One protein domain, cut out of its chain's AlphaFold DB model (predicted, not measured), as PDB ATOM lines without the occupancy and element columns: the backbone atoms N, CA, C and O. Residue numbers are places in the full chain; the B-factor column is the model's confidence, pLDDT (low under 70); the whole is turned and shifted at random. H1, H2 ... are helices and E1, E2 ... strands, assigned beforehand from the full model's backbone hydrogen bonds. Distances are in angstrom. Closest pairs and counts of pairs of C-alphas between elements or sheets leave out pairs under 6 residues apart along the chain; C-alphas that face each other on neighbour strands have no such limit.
ATOM      1  N   GLU A  15       4.660  45.240-100.278       95.81
ATOM      2  CA  GLU A  15       3.882  45.444 -99.058       95.81
ATOM      3  C   GLU A  15       2.431  45.799 -99.394       95.81
ATOM      4  O   GLU A  15       2.147  46.582-100.304       95.81
ATOM      5  N   ILE A  16       1.508  45.281 -98.592       94.75
ATOM      6  CA  ILE A  16       0.107  45.687 -98.582       94.75
ATOM      7  C   ILE A  16      -0.306  46.097 -97.170       94.75
ATOM      8  O   ILE A  16       0.197  45.580 -96.170       94.75
ATOM      9  N   VAL A  17      -1.251  47.030 -97.082       94.25
ATOM     10  CA  VAL A  17      -1.834  47.456 -95.807       94.25
ATOM     11  C   VAL A  17      -3.182  46.770 -95.634       94.25
ATOM     12  O   VAL A  17      -4.113  47.004 -96.401       94.25
ATOM     13  N   LEU A  18      -3.285  45.929 -94.610       92.50
ATOM     14  CA  LEU A  18      -4.510  45.256 -94.202       92.50
ATOM     15  C   LEU A  18      -5.177  46.040 -93.077       92.50
ATOM     16  O   LEU A  18      -4.507  46.572 -92.193       92.50
ATOM     17  N   HIS A  19      -6.506  46.101 -93.083       92.38
ATOM     18  CA  HIS A  19      -7.275  46.613 -91.950       92.38
ATOM     19  C   HIS A  19      -7.801  45.421 -91.154       92.38
ATOM     20  O   HIS A  19      -8.649  44.677 -91.640       92.38
ATOM     21  N   ILE A  20      -7.278  45.235 -89.945       90.00
ATOM     22  CA  ILE A  20      -7.614  44.136 -89.038       90.00
ATOM     23  C   ILE A  20      -8.113  44.760 -87.736       90.00
ATOM     24  O   ILE A  20      -7.392  45.537 -87.117       90.00
ATOM     25  N   ASP A  21      -9.357  44.481 -87.343       87.06
ATOM     26  CA  ASP A  21      -9.995  45.031 -86.135       87.06
ATOM     27  C   ASP A  21      -9.820  46.548 -85.956       87.06
ATOM     28  O   ASP A  21      -9.516  47.051 -84.875       87.06
ATOM     29  N   ARG A  22     -10.042  47.300 -87.046       86.56
ATOM     30  CA  ARG A  22      -9.902  48.773 -87.124       86.56
ATOM     31  C   ARG A  22      -8.468  49.292 -86.966       86.56
ATOM     32  O   ARG A  22      -8.268  50.502 -86.903       86.56
ATOM     33  N   GLN A  23      -7.476  48.408 -86.938       87.69
ATOM     34  CA  GLN A  23      -6.060  48.752 -86.964       87.69
ATOM     35  C   GLN A  23      -5.463  48.452 -88.334       87.69
ATOM     36  O   GLN A  23      -5.888  47.535 -89.034       87.69
ATOM     37  N   GLN A  24      -4.458  49.232 -88.718       91.62
ATOM     38  CA  GLN A  24      -3.680  48.949 -89.916       91.62
ATOM     39  C   GLN A  24      -2.531  48.006 -89.573       91.62
ATOM     40  O   GLN A  24      -1.752  48.275 -88.658       91.62
ATOM     41  N   ALA A  25      -2.416  46.927 -90.333       91.31
ATOM     42  CA  ALA A  25      -1.310  45.992 -90.271       91.31
ATOM     43  C   ALA A  25      -0.628  45.952 -91.636       91.31
ATOM     44  O   ALA A  25      -1.278  45.765 -92.664       91.31
ATOM     45  N   LYS A  26       0.688  46.130 -91.644       94.12
ATOM     46  CA  LYS A  26       1.491  45.881 -92.835       94.12
ATOM     47  C   LYS A  26       1.697  44.383 -93.009       94.12
ATOM     48  O   LYS A  26       1.918  43.665 -92.029       94.12
ATOM     49  N   ALA A  27       1.608  43.937 -94.253       95.88
ATOM     50  CA  ALA A  27       1.886  42.570 -94.628       95.88
ATOM     51  C   ALA A  27       2.727  42.536 -95.905       95.88
ATOM     52  O   ALA A  27       2.402  43.214 -96.878       95.88
ATOM     53  N   THR A  28       3.780  41.730 -95.911       97.56
ATOM     54  CA  THR A  28       4.622  41.522 -97.094       97.56
ATOM     55  C   THR A  28       4.121  40.312 -97.867       97.56
ATOM     56  O   THR A  28       3.909  39.253 -97.278       97.56
ATOM     57  N   ILE A  29       3.949  40.434 -99.181       97.94
ATOM     58  CA  ILE A  29       3.606  39.307-100.051       97.94
ATOM     59  C   ILE A  29       4.826  38.396-100.183       97.94
ATOM     60  O   ILE A  29       5.863  38.806-100.696       97.94
ATOM     61  N   THR A  30       4.702  37.138 -99.769       98.12
ATOM     62  CA  THR A  30       5.800  36.160 -99.832       98.12
ATOM     63  C   THR A  30       5.591  35.089-100.897       98.12
ATOM     64  O   THR A  30       6.557  34.467-101.334       98.12
ATOM     65  N   HIS A  31       4.355  34.888-101.359       97.94
ATOM     66  CA  HIS A  31       4.037  33.967-102.447       97.94
ATOM     67  C   HIS A  31       2.763  34.401-103.178       97.94
ATOM     68  O   HIS A  31       1.846  34.919-102.546       97.94
ATOM     69  N   ILE A  32       2.678  34.140-104.483       96.25
ATOM     70  CA  ILE A  32       1.485  34.386-105.301       96.25
ATOM     71  C   ILE A  32       1.007  33.061-105.899       96.25
ATOM     72  O   ILE A  32       1.809  32.304-106.441       96.25
ATOM     73  N   PHE A  33      -0.301  32.810-105.838       94.12
ATOM     74  CA  PHE A  33      -0.934  31.700-106.544       94.12
ATOM     75  C   PHE A  33      -1.497  32.198-107.879       94.12
ATOM     76  O   PHE A  33      -2.521  32.881-107.910       94.12
ATOM     77  N   GLU A  34      -0.829  31.849-108.975       89.75
ATOM     78  CA  GLU A  34      -1.257  32.184-110.336       89.75
ATOM     79  C   GLU A  34      -1.819  30.956-111.077       89.75
ATOM     80  O   GLU A  34      -1.420  29.824-110.785       89.75
ATOM     81  N   PRO A  35      -2.707  31.154-112.068       88.25
ATOM     82  CA  PRO A  35      -3.317  32.428-112.460       88.25
ATOM     83  C   PRO A  35      -4.431  32.874-111.498       88.25
ATOM     84  O   PRO A  35      -5.059  32.060-110.818       88.25
ATOM     85  N   PHE A  36      -4.729  34.175-111.480       88.00
ATOM     86  CA  PHE A  36      -5.855  34.745-110.733       88.00
ATOM     87  C   PHE A  36      -7.194  34.427-111.416       88.00
ATOM     88  O   PHE A  36      -7.796  35.256-112.089       88.00
ATOM     89  N   THR A  37      -7.678  33.194-111.265       85.69
ATOM     90  CA  THR A  37      -8.924  32.746-111.907       85.69
ATOM     91  C   THR A  37     -10.147  33.459-111.324       85.69
ATOM     92  O   THR A  37     -10.829  34.207-112.020       85.69
ATOM     93  N   PHE A  38     -10.398  33.295-110.024       87.00
ATOM     94  CA  PHE A  38     -11.548  33.897-109.328       87.00
ATOM     95  C   PHE A  38     -11.173  35.060-108.402       87.00
ATOM     96  O   PHE A  38     -12.035  35.824-107.975       87.00
ATOM     97  N   SER A  39      -9.900  35.160-108.029       91.38
ATOM     98  CA  SER A  39      -9.397  36.095-107.018       91.38
ATOM     99  C   SER A  39      -7.875  36.114-107.026       91.38
ATOM    100  O   SER A  39      -7.261  35.095-107.354       91.38
ATOM    101  N   CYS A  40      -7.278  37.186-106.514       93.19
ATOM    102  CA  CYS A  40      -5.853  37.210-106.209       93.19
ATOM    103  C   CYS A  40      -5.603  36.458-104.901       93.19
ATOM    104  O   CYS A  40      -5.888  36.977-103.820       93.19
ATOM    105  N   ALA A  41      -5.118  35.222-104.998       94.94
ATOM    106  CA  ALA A  41      -4.709  34.435-103.842       94.94
ATOM    107  C   ALA A  41      -3.191  34.544-103.654       94.94
ATOM    108  O   ALA A  41      -2.422  34.423-104.607       94.94
ATOM    109  N   MET A  42      -2.758  34.757-102.418       97.00
ATOM    110  CA  MET A  42      -1.353  34.960-102.073       97.00
ATOM    111  C   MET A  42      -1.061  34.511-100.643       97.00
ATOM    112  O   MET A  42      -1.978  34.355 -99.837       97.00
ATOM    113  N   VAL A  43       0.215  34.323-100.319       97.81
ATOM    114  CA  VAL A  43       0.689  34.224 -98.936       97.81
ATOM    115  C   VAL A  43       1.289  35.563 -98.541       97.81
ATOM    116  O   VAL A  43       2.073  36.142 -99.294       97.81
ATOM    117  N   VAL A  44       0.923  36.042 -97.357       97.38
ATOM    118  CA  VAL A  44       1.460  37.266 -96.765       97.38
ATOM    119  C   VAL A  44       2.042  36.987 -95.388       97.38
ATOM    120  O   VAL A  44       1.531  36.147 -94.650       97.38
ATOM    121  N   LEU A  45       3.098  37.704 -95.032       96.94
ATOM    122  CA  LEU A  45       3.679  37.721 -93.697       96.94
ATOM    123  C   LEU A  45       3.283  39.026 -93.008       96.94
ATOM    124  O   LEU A  45       3.582  40.095 -93.532       96.94
ATOM    125  N   LEU A  46       2.621  38.947 -91.851       94.50
ATOM    126  CA  LEU A  46       2.354  40.133 -91.032       94.50
ATOM    127  C   LEU A  46       3.636  40.626 -90.362       94.50
ATOM    128  O   LEU A  46       4.295  39.860 -89.658       94.50
ATOM    129  N   ASP A  47       3.917  41.922 -90.473       88.50
ATOM    130  CA  ASP A  47       5.069  42.541 -89.801       88.50
ATOM    131  C   ASP A  47       4.927  42.512 -88.273       88.50
ATOM    132  O   ASP A  47       5.909  42.471 -87.530       88.50
ATOM    133  N   ARG A  48       3.682  42.577 -87.787       87.38
ATOM    134  CA  ARG A  48       3.338  42.517 -86.365       87.38
ATOM    135  C   ARG A  48       2.134  41.600 -86.156       87.38
ATOM    136  O   ARG A  48       1.171  41.709 -86.914       87.38
ATOM    137  N   PRO A  49       2.143  40.744 -85.120       85.12
ATOM    138  CA  PRO A  49       0.984  39.927 -84.785       85.12
ATOM    139  C   PRO A  49      -0.251  40.787 -84.503       85.12
ATOM    140  O   PRO A  49      -0.164  41.780 -83.773       85.12
ATOM    141  N   SER A  50      -1.411  40.382 -85.020       85.38
ATOM    142  CA  SER A  50      -2.694  40.933 -84.573       85.38
ATOM    143  C   SER A  50      -3.085  40.226 -83.280       85.38
ATOM    144  O   SER A  50      -3.409  39.040 -83.286       85.38
ATOM    145  N   GLN A  51      -3.030  40.946 -82.157       83.75
ATOM    146  CA  GLN A  51      -3.375  40.385 -80.846       83.75
ATOM    147  C   GLN A  51      -4.868  40.068 -80.729       83.75
ATOM    148  O   GLN A  51      -5.233  39.072 -80.117       83.75
ATOM    149  N   SER A  52      -5.725  40.888 -81.334       84.88
ATOM    150  CA  SER A  52      -7.179  40.758 -81.232       84.88
ATOM    151  C   SER A  52      -7.721  39.509 -81.937       84.88
ATOM    152  O   SER A  52      -8.630  38.866 -81.414       84.88
ATOM    153  N   LEU A  53      -7.116  39.116 -83.065       85.38
ATOM    154  CA  LEU A  53      -7.467  37.899 -83.810       85.38
ATOM    155  C   LEU A  53      -6.467  36.748 -83.620       85.38
ATOM    156  O   LEU A  53      -6.615  35.707 -84.254       85.38
ATOM    157  N   HIS A  54      -5.446  36.926 -82.774       88.00
ATOM    158  CA  HIS A  54      -4.335  35.983 -82.592       88.00
ATOM    159  C   HIS A  54      -3.664  35.547 -83.912       88.00
ATOM    160  O   HIS A  54      -3.214  34.410 -84.047       88.00
ATOM    161  N   LEU A  55      -3.581  36.454 -84.890       89.69
ATOM    162  CA  LEU A  55      -2.948  36.183 -86.181       89.69
ATOM    163  C   LEU A  55      -1.450  36.472 -86.109       89.69
ATOM    164  O   LEU A  55      -1.039  37.552 -85.675       89.69
ATOM    165  N   ASN A  56      -0.631  35.530 -86.567       88.69
ATOM    166  CA  ASN A  56       0.818  35.673 -86.621       88.69
ATOM    167  C   ASN A  56       1.413  34.930 -87.828       88.69
ATOM    168  O   ASN A  56       0.804  34.025 -88.391       88.69
ATOM    169  N   GLY A  57       2.623  35.334 -88.220       90.81
ATOM    170  CA  GLY A  57       3.388  34.648 -89.256       90.81
ATOM    171  C   GLY A  57       2.768  34.728 -90.655       90.81
ATOM    172  O   GLY A  57       2.253  35.770 -91.066       90.81
ATOM    173  N   HIS A  58       2.896  33.624 -91.393       96.06
ATOM    174  CA  HIS A  58       2.439  33.490 -92.772       96.06
ATOM    175  C   HIS A  58       0.955  33.135 -92.829       96.06
ATOM    176  O   HIS A  58       0.507  32.194 -92.177       96.06
ATOM    177  N   MET A  59       0.208  33.842 -93.669       95.06
ATOM    178  CA  MET A  59      -1.226  33.649 -93.844       95.06
ATOM    179  C   MET A  59      -1.584  33.639 -95.321       95.06
ATOM    180  O   MET A  59      -0.975  34.348 -96.118       95.06
ATOM    181  N   VAL A  60      -2.623  32.891 -95.680       95.94
ATOM    182  CA  VAL A  60      -3.221  32.989 -97.012       95.94
ATOM    183  C   VAL A  60      -4.172  34.182 -97.038       95.94
ATOM    184  O   VAL A  60      -5.101  34.262 -96.237       95.94
ATOM    185  N   LEU A  61      -3.957  35.089 -97.984       95.31
ATOM    186  CA  LEU A  61      -4.843  36.202 -98.288       95.31
ATOM    187  C   LEU A  61      -5.498  35.972 -99.649       95.31
ATOM    188  O   LEU A  61      -4.825  35.683-100.636       95.31
ATOM    189  N   LYS A  62      -6.821  36.133 -99.703       95.50
ATOM    190  CA  LYS A  62      -7.610  36.057-100.933       95.50
ATOM    191  C   LYS A  62      -8.320  37.389-101.148       95.50
ATOM    192  O   LYS A  62      -9.197  37.749-100.367       95.50
ATOM    193  N   LEU A  63      -7.934  38.116-102.192       93.56
ATOM    194  CA  LEU A  63      -8.516  39.408-102.550       93.56
ATOM    195  C   LEU A  63      -9.478  39.248-103.725       93.56
ATOM    196  O   LEU A  63      -9.118  38.726-104.781       93.56
ATOM    197  N   TYR A  64     -10.696  39.750-103.550       91.19
ATOM    198  CA  TYR A  64     -11.696  39.846-104.613       91.19
ATOM    199  C   TYR A  64     -11.494  41.135-105.415       91.19
ATOM    200  O   TYR A  64     -12.368  41.997-105.475       91.19
ATOM    201  N   ASP A  65     -10.307  41.279-106.002       90.94
ATOM    202  CA  ASP A  65     -10.014  42.382-106.909       90.94
ATOM    203  C   ASP A  65     -10.537  42.058-108.314       90.94
ATOM    204  O   ASP A  65     -10.009  41.213-109.043       90.94
ATOM    205  N   ARG A  66     -11.600  42.761-108.695       88.00
ATOM    206  CA  ARG A  66     -12.297  42.595-109.974       88.00
ATOM    207  C   ARG A  66     -11.445  42.897-111.206       88.00
ATOM    208  O   ARG A  66     -11.816  42.449-112.290       88.00
ATOM    209  N   ARG A  67     -10.329  43.620-111.053       89.69
ATOM    210  CA  ARG A  67      -9.363  43.879-112.134       89.69
ATOM    211  C   ARG A  67      -8.694  42.600-112.613       89.69
ATOM    212  O   ARG A  67      -8.379  42.476-113.791       89.69
ATOM    213  N   PHE A  68      -8.518  41.648-111.700       90.19
ATOM    214  CA  PHE A  68      -7.704  40.459-111.917       90.19
ATOM    215  C   PHE A  68      -8.489  39.150-111.848       90.19
ATOM    216  O   PHE A  68      -7.890  38.097-111.997       90.19
ATOM    217  N   ALA A  69      -9.808  39.184-111.651       87.88
ATOM    218  CA  ALA A  69     -10.667  37.997-111.684       87.88
ATOM    219  C   ALA A  69     -10.929  37.523-113.133       87.88
ATOM    220  O   ALA A  69     -12.077  37.476-113.577       87.88
ATOM    221  N   THR A  70      -9.869  37.258-113.904       87.31
ATOM    222  CA  THR A  70      -9.952  37.019-115.356       87.31
ATOM    223  C   THR A  70     -10.717  35.741-115.678       87.31
ATOM    224  O   THR A  70     -11.669  35.796-116.450       87.31
ATOM    225  N   GLY A  71     -10.400  34.635-115.000       88.19
ATOM    226  CA  GLY A  71     -11.088  33.355-115.198       88.19
ATOM    227  C   GLY A  71     -12.594  33.439-114.930       88.19
ATOM    228  O   GLY A  71     -13.390  32.966-115.730       88.19
ATOM    229  N   PHE A  72     -13.007  34.135-113.866       89.62
ATOM    230  CA  PHE A  72     -14.426  34.362-113.582       89.62
ATOM    231  C   PHE A  72     -15.128  35.127-114.712       89.62
ATOM    232  O   PHE A  72     -16.260  34.811-115.069       89.62
ATOM    233  N   ARG A  73     -14.480  36.153-115.275       90.06
ATOM    234  CA  ARG A  73     -15.068  36.939-116.370       90.06
ATOM    235  C   ARG A  73     -15.175  36.115-117.646       90.06
ATOM    236  O   ARG A  73     -16.212  36.201-118.302       90.06
ATOM    237  N   ASP A  74     -14.169  35.301-117.941       91.12
ATOM    238  CA  ASP A  74     -14.172  34.387-119.083       91.12
ATOM    239  C   ASP A  74     -15.312  33.364-118.961       91.12
ATOM    240  O   ASP A  74     -16.120  33.231-119.884       91.12
ATOM    241  N   ASP A  75     -15.466  32.734-117.789       92.06
ATOM    242  CA  ASP A  75     -16.558  31.794-117.497       92.06
ATOM    243  C   ASP A  75     -17.944  32.441-117.664       92.06
ATOM    244  O   ASP A  75     -18.880  31.825-118.180       92.06
ATOM    245  N   GLN A  76     -18.079  33.710-117.266       91.94
ATOM    246  CA  GLN A  76     -19.316  34.488-117.395       91.94
ATOM    247  C   GLN A  76     -19.469  35.178-118.761       91.94
ATOM    248  O   GLN A  76     -20.402  35.965-118.939       91.94
ATOM    249  N   LYS A  77     -18.563  34.937-119.722       92.38
ATOM    250  CA  LYS A  77     -18.526  35.605-121.041       92.38
ATOM    251  C   LYS A  77     -18.600  37.136-120.948       92.38
ATOM    252  O   LYS A  77     -19.203  37.805-121.787       92.38
ATOM    253  N   SER A  78     -18.020  37.690-119.892       89.62
ATOM    254  CA  SER A  78     -17.953  39.124-119.643       89.62
ATOM    255  C   SER A  78     -16.737  39.728-120.338       89.62
ATOM    256  O   SER A  78     -15.680  39.108-120.399       89.62
ATOM    257  N   ASN A  79     -16.848  40.974-120.808       90.12
ATOM    258  CA  ASN A  79     -15.698  41.707-121.355       90.12
ATOM    259  C   ASN A  79     -14.543  41.750-120.338       90.12
ATOM    260  O   ASN A  79     -14.835  41.800-119.142       90.12
ATOM    261  N   PRO A  80     -13.263  41.817-120.744       88.31
ATOM    262  CA  PRO A  80     -12.155  42.069-119.822       88.31
ATOM    263  C   PRO A  80     -12.400  43.304-118.948       88.31
ATOM    264  O   PRO A  80     -13.153  44.210-119.325       88.31
ATOM    265  N   TRP A  81     -11.796  43.340-117.759       89.69
ATOM    266  CA  TRP A  81     -11.894  44.537-116.926       89.69
ATOM    267  C   TRP A  81     -11.266  45.735-117.653       89.69
ATOM    268  O   TRP A  81     -10.233  45.611-118.307       89.69
ATOM    269  N   THR A  82     -11.901  46.901-117.530       89.12
ATOM    270  CA  THR A  82     -11.358  48.180-117.996       89.12
ATOM    271  C   THR A  82     -11.681  49.268-116.970       89.12
ATOM    272  O   THR A  82     -12.691  49.145-116.270       89.12
ATOM    273  N   PRO A  83     -10.911  50.369-116.912       87.44
ATOM    274  CA  PRO A  83     -11.225  51.496-116.031       87.44
ATOM    275  C   PRO A  83     -12.644  52.058-116.228       87.44
ATOM    276  O   PRO A  83     -13.280  52.479-115.267       87.44
ATOM    277  N   ASN A  84     -13.175  52.004-117.456       89.50
ATOM    278  CA  ASN A  84     -14.538  52.449-117.767       89.50
ATOM    279  C   ASN A  84     -15.605  51.604-117.055       89.50
ATOM    280  O   ASN A  84     -16.643  52.128-116.664       89.50
ATOM    281  N   ILE A  85     -15.353  50.301-116.870       87.06
ATOM    282  CA  ILE A  85     -16.254  49.430-116.105       87.06
ATOM    283  C   ILE A  85     -16.258  49.856-114.637       87.06
ATOM    284  O   ILE A  85     -17.313  49.836-114.016       87.06
ATOM    285  N   GLU A  86     -15.121  50.278-114.082       84.38
ATOM    286  CA  GLU A  86     -15.082  50.748-112.695       84.38
ATOM    287  C   GLU A  86     -15.959  51.985-112.504       84.38
ATOM    288  O   GLU A  86     -16.829  51.984-111.642       84.38
ATOM    289  N   GLN A  87     -15.827  52.975-113.392       85.12
ATOM    290  CA  GLN A  87     -16.635  54.200-113.354       85.12
ATOM    291  C   GLN A  87     -18.145  53.943-113.434       85.12
ATOM    292  O   GLN A  87     -18.928  54.732-112.917       85.12
ATOM    293  N   GLN A  88     -18.569  52.861-114.089       87.44
ATOM    294  CA  GLN A  88     -19.984  52.530-114.247       87.44
ATOM    295  C   GLN A  88     -20.608  51.901-112.987       87.44
ATOM    296  O   GLN A  88     -21.821  51.996-112.807       87.44
ATOM    297  N   TYR A  89     -19.816  51.223-112.153       79.00
ATOM    298  CA  TYR A  89     -20.314  50.361-111.069       79.00
ATOM    299  C   TYR A  89     -19.764  50.732-109.678       79.00
ATOM    300  O   TYR A  89     -19.793  49.882-108.785       79.00
ATOM    301  N   GLN A  90     -19.232  51.945-109.514       67.88
ATOM    302  CA  GLN A  90     -18.722  52.489-108.248       67.88
ATOM    303  C   GLN A  90     -19.802  53.302-107.527       67.88
ATOM    304  O   GLN A  90     -19.862  53.200-106.281       67.88
TER     305      GLN A  90
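What this domain is: This is residues 15 to 90 of the 90 residues of an uncharacterized protein of Aspergillus bombycis (UniProt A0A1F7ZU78). A curled sheet of four strands, like part of a barrel, fills one end of an elongated shape; a tail with two short helices, H1 then H2, makes the other. The printed part has 76 residues with four named strands, then two named helices; E1 E2 E3 E4 is a meander, each strand the antiparallel neighbour of the one before. The class is mixed; the whole is loose, with radius of gyration of the C-alphas 15.0 A and spans 43 by 26 by 18 A.

Where its parts are: E1, residues 15 to 20, begins at C-alpha 15 (3.882, 45.444, -99.058). E2, residues 23 to 33, 26.5 A, bends by 73 degrees at residue 30. E3 is residues 40 to 46, E4 58 to 63, H1 70 to 75. H2, residues 83 to 88, ends at C-alpha 88 (-19.984, 52.530, -114.247).

How they stand to each other: Three hairpins have N and O within hydrogen-bond range: E1 and E2 (N 18, O 25, 2.8 A), E2 and E3 (N 30, O 43, 2.9 A), E3 and E4 (N 42, O 61, 2.9 A). H1 and H2 are apart and not on the sheet; in both, every O i to N i+4 pair is within range.

The domain as a whole: The farthest C-alphas, Gln 51 and Lys 77, are 43.2 A apart. The printed part has no cut; the E3 to E4 link is long. Only residue 90 has pLDDT under 70.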